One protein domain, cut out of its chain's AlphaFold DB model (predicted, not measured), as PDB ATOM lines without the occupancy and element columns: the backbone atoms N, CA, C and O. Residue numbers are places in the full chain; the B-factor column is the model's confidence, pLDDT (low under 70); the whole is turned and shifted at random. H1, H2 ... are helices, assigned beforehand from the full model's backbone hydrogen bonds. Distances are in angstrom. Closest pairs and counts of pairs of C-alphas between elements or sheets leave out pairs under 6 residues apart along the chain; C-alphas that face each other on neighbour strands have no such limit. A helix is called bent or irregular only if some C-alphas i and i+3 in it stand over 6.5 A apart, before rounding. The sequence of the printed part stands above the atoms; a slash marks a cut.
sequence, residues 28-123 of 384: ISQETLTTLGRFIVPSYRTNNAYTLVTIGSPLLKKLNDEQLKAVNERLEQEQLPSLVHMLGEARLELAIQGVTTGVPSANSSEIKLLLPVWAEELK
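AT A GLANCE: This is residues 28 to 123 of the 384 residues of an uncharacterized protein of Planctomycetaceae bacterium (UniProt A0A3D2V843). Three helices, H1, H2 and H4, make a short up-and-down bundle with H2 between the other two along the chain; H3 stands across one end of it, and H5 crosses H4 on the side away from H1. A long link without a named element, residues 97 to 107, leads from H4 to H5. The 96 printed residues hold five named helices, H1 to H5 in order, and no named strand; the class is all helix. The whole is compact, with a radius of gyration of the C-alphas of 12.5 A and spans of 35 by 24 by 23 A.

IN THESE COORDINATES: H1, residues 30 to 45, begins at C-alpha 30 at (13.527, -32.474, 57.148) and is 21.5 A long. It is only just irregular: C-alphas 38 and 41 are 6.9 A apart. H5, residues 108 to 123, is equally 16 residues long and measures 22.0 A; it is also only just irregular, with C-alphas 113 and 116 6.9 A apart, and has a kink of 38 degrees near residue 116. It ends at C-alpha 123 at (26.301, -30.052, 21.896). H2, residues 49 to 62, is 19.8 A long; H3, residues 65 to 77, 18.5 A; and H4, residues 83 to 96, 19.9 A, from C-alpha 83 at (19.100, -31.087, 41.535).

HOW THE PARTS SIT: H1 and H2 touch as a helical hairpin, at a shallow tilt of 28 degrees, opposite ways; their closest C-alphas, of Ser 43 and Leu 52, are 5.5 A apart. H2 and H4 touch at a steep tilt of 42 degrees, opposite ways, closest at the C-alphas of Ala 49 and Ala 90, 4.5 A. H1 and H4 are close but not clearly touching, at 7.0 A between the C-alphas of Tyr 44 and Met 86. H4 and H5 touch at a steep tilt of 66 degrees, the same way, closest at the C-alphas of Gly 88 and Leu 114, 5.3 A. H2, with residues 57 to 61 alone, and H5, with residue 110 alone, only just touch, with 3 pairs of C-alphas within 8 A; the closest, of Lys 61 and Glu 110, are 7.4 A apart. H3 touches H4 at residue 83 alone, about perpendicular at 82 degrees; the C-alphas of Asn 72 and Leu 83 are closest, 6.3 A. H1 and H3 are near each other; H5 is apart from H1 and from H3. In H3 and H4 every O i to N i+4 pair is within hydrogen-bond range, against 10 of 12 in H1, 8 of 10 in H2 and 10 of 12 in H5.

THE WHOLE: The two C-alphas farthest apart, of Gln 30 and Lys 123, are 37.6 A apart. The printed part has no cut. The links H1 to H2, H2 to H3 and H3 to H4 are tight; H4 to H5 is long, with 11 residues. The mean pLDDT of the printed part is 88.5, and residues 46 and 97 are under 70.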
ATOM      1  N   ILE A  28       8.518 -31.003  51.831       85.62
ATOM      2  CA  ILE A  28       9.863 -31.578  51.766       85.62
ATOM      3  C   ILE A  28      10.227 -32.056  53.174       85.62
ATOM      4  O   ILE A  28      10.214 -31.272  54.123       85.62
ATOM      5  N   SER A  29      10.598 -33.330  53.318       90.88
ATOM      6  CA  SER A  29      10.993 -33.869  54.624       90.88
ATOM      7  C   SER A  29      12.222 -33.145  55.197       90.88
ATOM      8  O   SER A  29      13.117 -32.728  54.454       90.88
ATOM      9  N   GLN A  30      12.331 -33.059  56.529       90.62
ATOM     10  CA  GLN A  30      13.527 -32.474  57.148       90.62
ATOM     11  C   GLN A  30      14.815 -33.257  56.844       90.62
ATOM     12  O   GLN A  30      15.897 -32.677  56.751       90.62
ATOM     13  N   GLU A  31      14.715 -34.572  56.640       93.38
ATOM     14  CA  GLU A  31      15.848 -35.392  56.197       93.38
ATOM     15  C   GLU A  31      16.353 -34.928  54.821       93.38
ATOM     16  O   GLU A  31      17.560 -34.770  54.618       93.38
ATOM     17  N   THR A  32      15.438 -34.643  53.889       94.00
ATOM     18  CA  THR A  32      15.764 -34.114  52.559       94.00
ATOM     19  C   THR A  32      16.425 -32.741  52.654       94.00
ATOM     20  O   THR A  32      17.483 -32.545  52.060       94.00
ATOM     21  N   LEU A  33      15.862 -31.811  53.434       92.00
ATOM     22  CA  LEU A  33      16.444 -30.475  53.628       92.00
ATOM     23  C   LEU A  33      17.845 -30.546  54.249       92.00
ATOM     24  O   LEU A  33      18.774 -29.888  53.779       92.00
ATOM     25  N   THR A  34      18.021 -31.405  55.255       92.19
ATOM     26  CA  THR A  34      19.326 -31.652  55.881       92.19
ATOM     27  C   THR A  34      20.318 -32.225  54.872       92.19
ATOM     28  O   THR A  34      21.468 -31.792  54.824       92.19
ATOM     29  N   THR A  35      19.884 -33.171  54.037       95.00
ATOM     30  CA  THR A  35      20.732 -33.777  53.001       95.00
ATOM     31  C   THR A  35      21.174 -32.742  51.967       95.00
ATOM     32  O   THR A  35      22.355 -32.693  51.612       95.00
ATOM     33  N   LEU A  36      20.255 -31.873  51.529       92.94
ATOM     34  CA  LEU A  36      20.554 -30.791  50.595       92.94
ATOM     35  C   LEU A  36      21.602 -29.834  51.167       92.94
ATOM     36  O   LEU A  36      22.662 -29.657  50.566       92.94
ATOM     37  N   GLY A  37      21.341 -29.273  52.350       86.62
ATOM     38  CA  GLY A  37      22.204 -28.256  52.952       86.62
ATOM     39  C   GLY A  37      23.556 -28.790  53.430       86.62
ATOM     40  O   GLY A  37      24.563 -28.094  53.329       86.62
ATOM     41  N   ARG A  38      23.609 -30.031  53.932       89.31
ATOM     42  CA  ARG A  38      24.841 -30.604  54.499       89.31
ATOM     43  C   ARG A  38      25.737 -31.271  53.462       89.31
ATOM     44  O   ARG A  38      26.950 -31.289  53.654       89.31
ATOM     45  N   PHE A  39      25.164 -31.839  52.400       89.12
ATOM     46  CA  PHE A  39      25.919 -32.673  51.466       89.12
ATOM     47  C   PHE A  39      25.821 -32.200  50.019       89.12
ATOM     48  O   PHE A  39      26.862 -32.001  49.401       89.12
ATOM     49  N   ILE A  40      24.617 -31.994  49.480       92.12
ATOM     50  CA  ILE A  40      24.439 -31.686  48.051       92.12
ATOM     51  C   ILE A  40      25.015 -30.310  47.706       92.12
ATOM     52  O   ILE A  40      25.905 -30.215  46.861       92.12
ATOM     53  N   VAL A  41      24.573 -29.261  48.404       85.56
ATOM     54  CA  VAL A  41      25.006 -27.880  48.145       85.56
ATOM     55  C   VAL A  41      26.517 -27.703  48.361       85.56
ATOM     56  O   VAL A  41      27.180 -27.183  47.460       85.56
ATOM     57  N   PRO A  42      27.117 -28.166  49.479       74.38
ATOM     58  CA  PRO A  42      28.563 -28.065  49.655       74.38
ATOM     59  C   PRO A  42      29.350 -28.870  48.619       74.38
ATOM     60  O   PRO A  42      30.363 -28.378  48.123       74.38
ATOM     61  N   SER A  43      28.892 -30.076  48.257       71.62
ATOM     62  CA  SER A  43      29.598 -30.904  47.266       71.62
ATOM     63  C   SER A  43      29.606 -30.242  45.895       71.62
ATOM     64  O   SER A  43      30.633 -30.260  45.229       71.62
ATOM     65  N   TYR A  44      28.507 -29.599  45.502       77.69
ATOM     66  CA  TYR A  44      28.449 -28.853  44.250       77.69
ATOM     67  C   TYR A  44      29.380 -27.639  44.255       77.69
ATOM     68  O   TYR A  44      30.245 -27.515  43.395       77.69
ATOM     69  N   ARG A  45      29.302 -26.796  45.295       75.94
ATOM     70  CA  ARG A  45      30.158 -25.602  45.430       75.94
ATOM     71  C   ARG A  45      31.653 -25.921  45.503       75.94
ATOM     72  O   ARG A  45      32.473 -25.066  45.191       75.94
ATOM     73  N   THR A  46      32.013 -27.126  45.939       67.88
ATOM     74  CA  THR A  46      33.409 -27.587  46.029       67.88
ATOM     75  C   THR A  46      33.829 -28.484  44.863       67.88
ATOM     76  O   THR A  46      34.922 -29.046  44.900       67.88
ATOM     77  N   ASN A  47      32.981 -28.622  43.837       71.19
ATOM     78  CA  ASN A  47      33.185 -29.493  42.679       71.19
ATOM     79  C   ASN A  47      33.520 -30.958  43.046       71.19
ATOM     80  O   ASN A  47      34.316 -31.638  42.399       71.19
ATOM     81  N   ASN A  48      32.922 -31.468  44.125       77.94
ATOM     82  CA  ASN A  48      33.066 -32.851  44.571       77.94
ATOM     83  C   ASN A  48      31.998 -33.736  43.907       77.94
ATOM     84  O   ASN A  48      31.040 -34.187  44.545       77.94
ATOM     85  N   ALA A  49      32.178 -33.978  42.607       77.25
ATOM     86  CA  ALA A  49      31.244 -34.733  41.774       77.25
ATOM     87  C   ALA A  49      30.956 -36.147  42.316       77.25
ATOM     88  O   ALA A  49      29.808 -36.590  42.327       77.25
ATOM     89  N   TYR A  50      31.973 -36.837  42.849       78.81
ATOM     90  CA  TYR A  50      31.817 -38.177  43.426       78.81
ATOM     91  C   TYR A  50      30.817 -38.191  44.587       78.81
ATOM     92  O   TYR A  50      29.891 -39.005  44.609       78.81
ATOM     93  N   THR A  51      30.978 -37.277  45.548       80.38
ATOM     94  CA  THR A  51      30.093 -37.197  46.722       80.38
ATOM     95  C   THR A  51      28.692 -36.760  46.313       80.38
ATOM     96  O   THR A  51      27.706 -37.349  46.763       80.38
ATOM     97  N   LEU A  52      28.606 -35.787  45.401       81.75
ATOM     98  CA  LEU A  52      27.345 -35.295  44.862       81.75
ATOM     99  C   LEU A  52      26.535 -36.415  44.196       81.75
ATOM    100  O   LEU A  52      25.366 -36.592  44.526       81.75
ATOM    101  N   VAL A  53      27.150 -37.234  43.339       89.56
ATOM    102  CA  VAL A  53      26.469 -38.376  42.707       89.56
ATOM    103  C   VAL A  53      26.143 -39.468  43.724       89.56
ATOM    104  O   VAL A  53      25.047 -40.032  43.691       89.56
ATOM    105  N   THR A  54      27.059 -39.748  44.655       88.44
ATOM    106  CA  THR A  54      26.889 -40.799  45.672       88.44
ATOM    107  C   THR A  54      25.686 -40.547  46.576       88.44
ATOM    108  O   THR A  54      24.971 -41.487  46.915       88.44
ATOM    109  N   ILE A  55      25.435 -39.287  46.933       92.38
ATOM    110  CA  ILE A  55      24.348 -38.903  47.841       92.38
ATOM    111  C   ILE A  55      23.103 -38.458  47.062       92.38
ATOM    112  O   ILE A  55      21.980 -38.830  47.409       92.38
ATOM    113  N   GLY A  56      23.284 -37.696  45.985       95.25
ATOM    114  CA  GLY A  56      22.187 -37.098  45.234       95.25
ATOM    115  C   GLY A  56      21.418 -38.084  44.359       95.25
ATOM    116  O   GLY A  56      20.197 -37.974  44.290       95.25
ATOM    117  N   SER A  57      22.064 -39.097  43.763       95.25
ATOM    118  CA  SER A  57      21.339 -40.112  42.974       95.25
ATOM    119  C   SER A  57      20.349 -40.917  43.837       95.25
ATOM    120  O   SER A  57      19.180 -41.015  43.459       95.25
ATOM    121  N   PRO A  58      20.724 -41.447  45.021       95.19
ATOM    122  CA  PRO A  58      19.759 -42.057  45.937       95.19
ATOM    123  C   PRO A  58      18.651 -41.108  46.397       95.19
ATOM    124  O   PRO A  58      17.511 -41.548  46.527       95.19
ATOM    125  N   LEU A  59      18.966 -39.830  46.640       95.12
ATOM    126  CA  LEU A  59      17.965 -38.836  47.024       95.12
ATOM    127  C   LEU A  59      16.938 -38.628  45.908       95.12
ATOM    128  O   LEU A  59      15.746 -38.758  46.165       95.12
ATOM    129  N   LEU A  60      17.390 -38.387  44.674       95.38
ATOM    130  CA  LEU A  60      16.522 -38.167  43.517       95.38
ATOM    131  C   LEU A  60      15.536 -39.327  43.314       95.38
ATOM    132  O   LEU A  60      14.374 -39.103  43.007       95.38
ATOM    133  N   LYS A  61      15.969 -40.569  43.565       93.00
ATOM    134  CA  LYS A  61      15.121 -41.770  43.466       93.00
ATOM    135  C   LYS A  61      13.980 -41.818  44.488       93.00
ATOM    136  O   LYS A  61      13.023 -42.552  44.263       93.00
ATOM    137  N   LYS A  62      14.100 -41.106  45.613       92.44
ATOM    138  CA  LYS A  62      13.082 -41.052  46.675       92.44
ATOM    139  C   LYS A  62      12.057 -39.934  46.465       92.44
ATOM    140  O   LYS A  62      11.032 -39.951  47.137       92.44
ATOM    141  N   LEU A  63      12.347 -38.962  45.600       93.12
ATOM    142  CA  LEU A  63      11.492 -37.798  45.379       93.12
ATOM    143  C   LEU A  63      10.446 -38.107  44.305       93.12
ATOM    144  O   LEU A  63      10.775 -38.650  43.252       93.12
ATOM    145  N   ASN A  64       9.194 -37.737  44.563       92.88
ATOM    146  CA  ASN A  64       8.178 -37.624  43.514       92.88
ATOM    147  C   ASN A  64       8.273 -36.259  42.799       92.88
ATOM    148  O   ASN A  64       9.069 -35.404  43.193       92.88
ATOM    149  N   ASP A  65       7.458 -36.039  41.766       92.44
ATOM    150  CA  ASP A  65       7.522 -34.822  40.942       92.44
ATOM    151  C   ASP A  65       7.261 -33.533  41.743       92.44
ATOM    152  O   ASP A  65       7.956 -32.533  41.554       92.44
ATOM    153  N   GLU A  66       6.305 -33.548  42.679       93.38
ATOM    154  CA  GLU A  66       5.988 -32.386  43.520       93.38
ATOM    155  C   GLU A  66       7.121 -32.075  44.506       93.38
ATOM    156  O   GLU A  66       7.509 -30.918  44.673       93.38
ATOM    157  N   GLN A  67       7.704 -33.108  45.119       94.50
ATOM    158  CA  GLN A  67       8.846 -32.973  46.019       94.50
ATOM    159  C   GLN A  67      10.098 -32.510  45.273       94.50
ATOM    160  O   GLN A  67      10.825 -31.659  45.776       94.50
ATOM    161  N   LEU A  68      10.354 -33.035  44.071       95.12
ATOM    162  CA  LEU A  68      11.467 -32.595  43.231       95.12
ATOM    163  C   LEU A  68      11.309 -31.125  42.834       95.12
ATOM    164  O   LEU A  68      12.279 -30.371  42.892       95.12
ATOM    165  N   LYS A  69      10.088 -30.700  42.486       95.06
ATOM    166  CA  LYS A  69       9.789 -29.293  42.205       95.06
ATOM    167  C   LYS A  69      10.098 -28.408  43.414       95.06
ATOM    168  O   LYS A  69      10.835 -27.439  43.270       95.06
ATOM    169  N   ALA A  70       9.620 -28.781  44.599       93.81
ATOM    170  CA  ALA A  70       9.871 -28.023  45.822       93.81
ATOM    171  C   ALA A  70      11.375 -27.977  46.181       93.81
ATOM    172  O   ALA A  70      11.895 -26.940  46.597       93.81
ATOM    173  N   VAL A  71      12.108 -29.080  45.975       95.81
ATOM    174  CA  VAL A  71      13.575 -29.117  46.122       95.81
ATOM    175  C   VAL A  71      14.257 -28.143  45.158       95.81
ATOM    176  O   VAL A  71      15.167 -27.425  45.570       95.81
ATOM    177  N   ASN A  72      13.819 -28.084  43.900       96.44
ATOM    178  CA  ASN A  72      14.385 -27.172  42.907       96.44
ATOM    179  C   ASN A  72      14.082 -25.702  43.227       96.44
ATOM    180  O   ASN A  72      14.993 -24.888  43.156       96.44
ATOM    181  N   GLU A  73      12.862 -25.373  43.663       94.88
ATOM    182  CA  GLU A  73      12.508 -24.020  44.131       94.88
ATOM    183  C   GLU A  73      13.398 -23.589  45.309       94.88
ATOM    184  O   GLU A  73      13.831 -22.439  45.396       94.88
ATOM    185  N   ARG A  74      13.735 -24.520  46.211       93.00
ATOM    186  CA  ARG A  74      14.662 -24.248  47.314       93.00
ATOM    187  C   ARG A  74      16.097 -24.008  46.836       93.00
ATOM    188  O   ARG A  74      16.760 -23.118  47.364       93.00
ATOM    189  N   LEU A  75      16.591 -24.799  45.886       95.31
ATOM    190  CA  LEU A  75      17.925 -24.603  45.304       95.31
ATOM    191  C   LEU A  75      18.010 -23.264  44.560       95.31
ATOM    192  O   LEU A  75      18.988 -22.536  44.724       95.31
ATOM    193  N   GLU A  76      16.953 -22.888  43.843       95.06
ATOM    194  CA  GLU A  76      16.845 -21.606  43.144       95.06
ATOM    195  C   GLU A  76      16.890 -20.412  44.113       95.06
ATOM    196  O   GLU A  76      17.588 -19.433  43.849       95.06
ATOM    197  N   GLN A  77      16.248 -20.507  45.287       92.69
ATOM    198  CA  GLN A  77      16.374 -19.493  46.351       92.69
ATOM    199  C   GLN A  77      17.825 -19.291  46.821       92.69
ATOM    200  O   GLN A  77      18.178 -18.208  47.287       92.69
ATOM    201  N   GLU A  78      18.671 -20.318  46.705       91.50
ATOM    202  CA  GLU A  78      20.106 -20.256  47.006       91.50
ATOM    203  C   GLU A  78      20.971 -19.940  45.772       91.50
ATOM    204  O   GLU A  78      22.200 -20.016  45.859       91.50
ATOM    205  N   GLN A  79      20.343 -19.561  44.652       93.19
ATOM    206  CA  GLN A  79      20.971 -19.283  43.355       93.19
ATOM    207  C   GLN A  79      21.767 -20.478  42.813       93.19
ATOM    208  O   GLN A  79      22.834 -20.319  42.221       93.19
ATOM    209  N   LEU A  80      21.268 -21.690  43.052       92.12
ATOM    210  CA  LEU A  80      21.858 -22.929  42.560       92.12
ATOM    211  C   LEU A  80      20.990 -23.539  41.453       92.12
ATOM    212  O   LEU A  80      19.770 -23.348  41.462       92.12
ATOM    213  N   PRO A  81      21.585 -24.307  40.522       94.38
ATOM    214  CA  PRO A  81      20.817 -25.055  39.537       94.38
ATOM    215  C   PRO A  81      19.912 -26.112  40.180       94.38
ATOM    216  O   PRO A  81      20.057 -26.474  41.349       94.38
ATOM    217  N   SER A  82      18.994 -26.659  39.381       97.25
ATOM    218  CA  SER A  82      18.150 -27.780  39.811       97.25
ATOM    219  C   SER A  82      18.981 -29.003  40.223       97.25
ATOM    220  O   SER A  82      20.075 -29.233  39.702       97.25
ATOM    221  N   LEU A  83      18.425 -29.859  41.090       96.69
ATOM    222  CA  LEU A  83      19.100 -31.087  41.535       96.69
ATOM    223  C   LEU A  83      19.478 -31.994  40.351       96.69
ATOM    224  O   LEU A  83      20.541 -32.614  40.350       96.69
ATOM    225  N   VAL A  84      18.604 -32.066  39.344       96.75
ATOM    226  CA  VAL A  84      18.827 -32.842  38.116       96.75
ATOM    227  C   VAL A  84      20.010 -32.284  37.331       96.75
ATOM    228  O   VAL A  84      20.858 -33.058  36.898       96.75
ATOM    229  N   HIS A  85      20.100 -30.962  37.189       95.00
ATOM    230  CA  HIS A  85      21.202 -30.317  36.479       95.00
ATOM    231  C   HIS A  85      22.539 -30.550  37.195       95.00
ATOM    232  O   HIS A  85      23.460 -31.090  36.591       95.00
ATOM    233  N   MET A  86      22.594 -30.313  38.511       93.62
ATOM    234  CA  MET A  86      23.790 -30.566  39.329       93.62
ATOM    235  C   MET A  86      24.263 -32.029  39.231       93.62
ATOM    236  O   MET A  86      25.459 -32.307  39.157       93.62
ATOM    237  N   LEU A  87      23.330 -32.992  39.239       96.31
ATOM    238  CA  LEU A  87      23.648 -34.414  39.060       96.31
ATOM    239  C   LEU A  87      24.085 -34.749  37.630       96.31
ATOM    240  O   LEU A  87      24.929 -35.629  37.449       96.31
ATOM    241  N   GLY A  88      23.515 -34.073  36.635       93.69
ATOM    242  CA  GLY A  88      23.881 -34.202  35.229       93.69
ATOM    243  C   GLY A  88      25.327 -33.801  34.995       93.69
ATOM    244  O   GLY A  88      26.101 -34.640  34.526       93.69
ATOM    245  N   GLU A  89      25.689 -32.589  35.418       88.62
ATOM    246  CA  GLU A  89      27.055 -32.053  35.371       88.62
ATOM    247  C   GLU A  89      28.030 -32.973  36.112       88.62
ATOM    248  O   GLU A  89      29.028 -33.420  35.549       88.62
ATOM    249  N   ALA A  90      27.709 -33.360  37.351       84.94
ATOM    250  CA  ALA A  90      28.588 -34.206  38.155       84.94
ATOM    251  C   ALA A  90      28.836 -35.587  37.528       84.94
ATOM    252  O   ALA A  90      29.937 -36.131  37.621       84.94
ATOM    253  N   ARG A  91      27.826 -36.184  36.883       92.19
ATOM    254  CA  ARG A  91      28.002 -37.461  36.179       92.19
ATOM    255  C   ARG A  91      28.828 -37.312  34.909       92.19
ATOM    256  O   ARG A  91      29.622 -38.212  34.638       92.19
ATOM    257  N   LEU A  92      28.662 -36.223  34.156       86.06
ATOM    258  CA  LEU A  92      29.523 -35.950  33.007       86.06
ATOM    259  C   LEU A  92      30.960 -35.723  33.448       86.06
ATOM    260  O   LEU A  92      31.840 -36.357  32.888       86.06
ATOM    261  N   GLU A  93      31.199 -34.937  34.494       79.06
ATOM    262  CA  GLU A  93      32.544 -34.696  35.027       79.06
ATOM    263  C   GLU A  93      33.241 -36.007  35.422       79.06
ATOM    264  O   GLU A  93      34.387 -36.268  35.055       79.06
ATOM    265  N   LEU A  94      32.525 -36.903  36.105       78.38
ATOM    266  CA  LEU A  94      33.041 -38.235  36.415       78.38
ATOM    267  C   LEU A  94      33.311 -39.068  35.155       78.38
ATOM    268  O   LEU A  94      34.306 -39.791  35.104       78.38
ATOM    269  N   ALA A  95      32.452 -38.978  34.137       79.50
ATOM    270  CA  ALA A  95      32.656 -39.668  32.867       79.50
ATOM    271  C   ALA A  95      33.862 -39.109  32.093       79.50
ATOM    272  O   ALA A  95      34.666 -39.900  31.608       79.50
ATOM    273  N   ILE A  96      34.050 -37.786  32.067       73.50
ATOM    274  CA  ILE A  96      35.221 -37.091  31.506       73.50
ATOM    275  C   ILE A  96      36.505 -37.647  32.124       73.50
ATOM    276  O   ILE A  96      37.447 -37.998  31.413       73.50
ATOM    277  N   GLN A  97      36.516 -37.807  33.448       69.00
ATOM    278  CA  GLN A  97      37.650 -38.349  34.198       69.00
ATOM    279  C   GLN A  97      37.813 -39.878  34.069       69.00
ATOM    280  O   GLN A  97      38.758 -40.442  34.623       69.00
ATOM    281  N   GLY A  98      36.902 -40.576  33.382       74.81
ATOM    282  CA  GLY A  98      36.886 -42.040  33.293       74.81
ATOM    283  C   GLY A  98      36.476 -42.748  34.596       74.81
ATOM    284  O   GLY A  98      36.632 -43.962  34.722       74.81
ATOM    285  N   VAL A  99      35.932 -42.018  35.573       75.06
ATOM    286  CA  VAL A  99      35.538 -42.510  36.904       75.06
ATOM    287  C   VAL A  99      34.046 -42.855  36.917       75.06
ATOM    288  O   VAL A  99      33.238 -42.267  37.631       75.06
ATOM    289  N   THR A 100      33.646 -43.840  36.112       76.38
ATOM    290  CA  THR A 100      32.243 -44.305  36.067       76.38
ATOM    291  C   THR A 100      31.974 -45.520  36.960       76.38
ATOM    292  O   THR A 100      30.829 -45.953  37.091       76.38
ATOM    293  N   THR A 101      33.015 -46.108  37.555       73.44
ATOM    294  CA  THR A 101      32.925 -47.245  38.482       73.44
ATOM    295  C   THR A 101      32.996 -46.761  39.932       73.44
ATOM    296  O   THR A 101      33.630 -45.757  40.238       73.44
ATOM    297  N   GLY A 102      32.307 -47.448  40.848       74.38
ATOM    298  CA  GLY A 102      32.304 -47.077  42.271       74.38
ATOM    299  C   GLY A 102      31.382 -45.909  42.648       74.38
ATOM    300  O   GLY A 102      31.369 -45.520  43.814       74.38
ATOM    301  N   VAL A 103      30.589 -45.388  41.706       83.75
ATOM    302  CA  VAL A 103      29.467 -44.468  41.965       83.75
ATOM    303  C   VAL A 103      28.121 -45.155  41.713       83.75
ATOM    304  O   VAL A 103      28.050 -46.079  40.895       83.75
ATOM    305  N   PRO A 104      27.026 -44.734  42.379       88.88
ATOM    306  CA  PRO A 104      25.704 -45.299  42.135       88.88
ATOM    307  C   PRO A 104      25.288 -45.196  40.665       88.88
ATOM    308  O   PRO A 104      25.314 -44.119  40.058       88.88
ATOM    309  N   SER A 105      24.852 -46.320  40.098       88.12
ATOM    310  CA  SER A 105      24.352 -46.361  38.725       88.12
ATOM    311  C   SER A 105      23.023 -45.605  38.606       88.12
ATOM    312  O   SER A 105      22.134 -45.743  39.465       88.12
ATOM    313  N   ALA A 106      22.891 -44.808  37.545       90.56
ATOM    314  CA  ALA A 106      21.650 -44.114  37.228       90.56
ATOM    315  C   ALA A 106      20.584 -45.135  36.807       90.56
ATOM    316  O   ALA A 106      20.861 -46.046  36.024       90.56
ATOM    317  N   ASN A 107      19.373 -45.016  37.353       90.06
ATOM    318  CA  ASN A 107      18.248 -45.842  36.907       90.06
ATOM    319  C   ASN A 107      17.559 -45.200  35.690       90.06
ATOM    320  O   ASN A 107      17.853 -44.065  35.334       90.06
ATOM    321  N   SER A 108      16.622 -45.905  35.053       89.75
ATOM    322  CA  SER A 108      15.981 -45.410  33.827       89.75
ATOM    323  C   SER A 108      15.245 -44.076  34.002       89.75
ATOM    324  O   SER A 108      15.222 -43.285  33.063       89.75
ATOM    325  N   SER A 109      14.663 -43.809  35.177       89.62
ATOM    326  CA  SER A 109      13.990 -42.533  35.463       89.62
ATOM    327  C   SER A 109      14.988 -41.388  35.612       89.62
ATOM    328  O   SER A 109      14.809 -40.347  34.993       89.62
ATOM    329  N   GLU A 110      16.067 -41.604  36.368       92.88
ATOM    330  CA  GLU A 110      17.172 -40.653  36.495       92.88
ATOM    331  C   GLU A 110      17.781 -40.367  35.122       92.88
ATOM    332  O   GLU A 110      17.866 -39.210  34.740       92.88
ATOM    333  N   ILE A 111      18.103 -41.401  34.333       93.19
ATOM    334  CA  ILE A 111      18.657 -41.224  32.984       93.19
ATOM    335  C   ILE A 111      17.758 -40.296  32.162       93.19
ATOM    336  O   ILE A 111      18.252 -39.300  31.654       93.19
ATOM    337  N   LYS A 112      16.443 -40.546  32.094       91.56
ATOM    338  CA  LYS A 112      15.510 -39.696  31.328       91.56
ATOM    339  C   LYS A 112      15.551 -38.219  31.730       91.56
ATOM    340  O   LYS A 112      15.423 -37.373  30.852       91.56
ATOM    341  N   LEU A 113      15.739 -37.923  33.016       93.19
ATOM    342  CA  LEU A 113      15.866 -36.552  33.517       93.19
ATOM    343  C   LEU A 113      17.215 -35.918  33.149       93.19
ATOM    344  O   LEU A 113      17.280 -34.716  32.923       93.19
ATOM    345  N   LEU A 114      18.281 -36.718  33.075       94.69
ATOM    346  CA  LEU A 114      19.636 -36.242  32.799       94.69
ATOM    347  C   LEU A 114      19.941 -36.075  31.305       94.69
ATOM    348  O   LEU A 114      20.785 -35.256  30.959       94.69
ATOM    349  N   LEU A 115      19.271 -36.818  30.415       91.62
ATOM    350  CA  LEU A 115      19.563 -36.774  28.973       91.62
ATOM    351  C   LEU A 115      19.496 -35.360  28.365       91.62
ATOM    352  O   LEU A 115      20.397 -35.051  27.589       91.62
ATOM    353  N   PRO A 116      18.510 -34.496  28.686       91.12
ATOM    354  CA  PRO A 116      18.488 -33.130  28.165       91.12
ATOM    355  C   PRO A 116      19.695 -32.308  28.619       91.12
ATOM    356  O   PRO A 116      20.296 -31.626  27.799       91.12
ATOM    357  N   VAL A 117      20.090 -32.440  29.893       92.75
ATOM    358  CA  VAL A 117      21.276 -31.766  30.447       92.75
ATOM    359  C   VAL A 117      22.523 -32.237  29.707       92.75
ATOM    360  O   VAL A 117      23.302 -31.430  29.227       92.75
ATOM    361  N   TRP A 118      22.686 -33.549  29.526       94.12
ATOM    362  CA  TRP A 118      23.850 -34.075  28.816       94.12
ATOM    363  C   TRP A 118      23.895 -33.683  27.346       94.12
ATOM    364  O   TRP A 118      24.975 -33.441  26.819       94.12
ATOM    365  N   ALA A 119      22.745 -33.647  26.674       90.25
ATOM    366  CA  ALA A 119      22.675 -33.198  25.292       90.25
ATOM    367  C   ALA A 119      23.074 -31.724  25.184       90.25
ATOM    368  O   ALA A 119      23.794 -31.368  24.260       90.25
ATOM    369  N   GLU A 120      22.651 -30.889  26.136       89.50
ATOM    370  CA  GLU A 120      23.025 -29.479  26.188       89.50
ATOM    371  C   GLU A 120      24.522 -29.275  26.443       89.50
ATOM    372  O   GLU A 120      25.160 -28.565  25.673       89.50
ATOM    373  N   GLU A 121      25.089 -29.946  27.447       87.69
ATOM    374  CA  GLU A 121      26.513 -29.842  27.802       87.69
ATOM    375  C   GLU A 121      27.445 -30.348  26.689       87.69
ATOM    376  O   GLU A 121      28.558 -29.854  26.508       87.69
ATOM    377  N   LEU A 122      27.008 -31.355  25.926       89.75
ATOM    378  CA  LEU A 122      27.832 -31.982  24.893       89.75
ATOM    379  C   LEU A 122      27.635 -31.388  23.492       89.75
ATOM    380  O   LEU A 122      28.454 -31.667  22.616       89.75
ATOM    381  N   LYS A 123      26.586 -30.586  23.245       85.38
ATOM    382  CA  LYS A 123      26.301 -30.052  21.896       85.38
ATOM    383  C   LYS A 123      27.436 -29.163  21.378       85.38
ATOM    384  O   LYS A 123      27.781 -29.236  20.204       85.38
TER     385      LYS A 123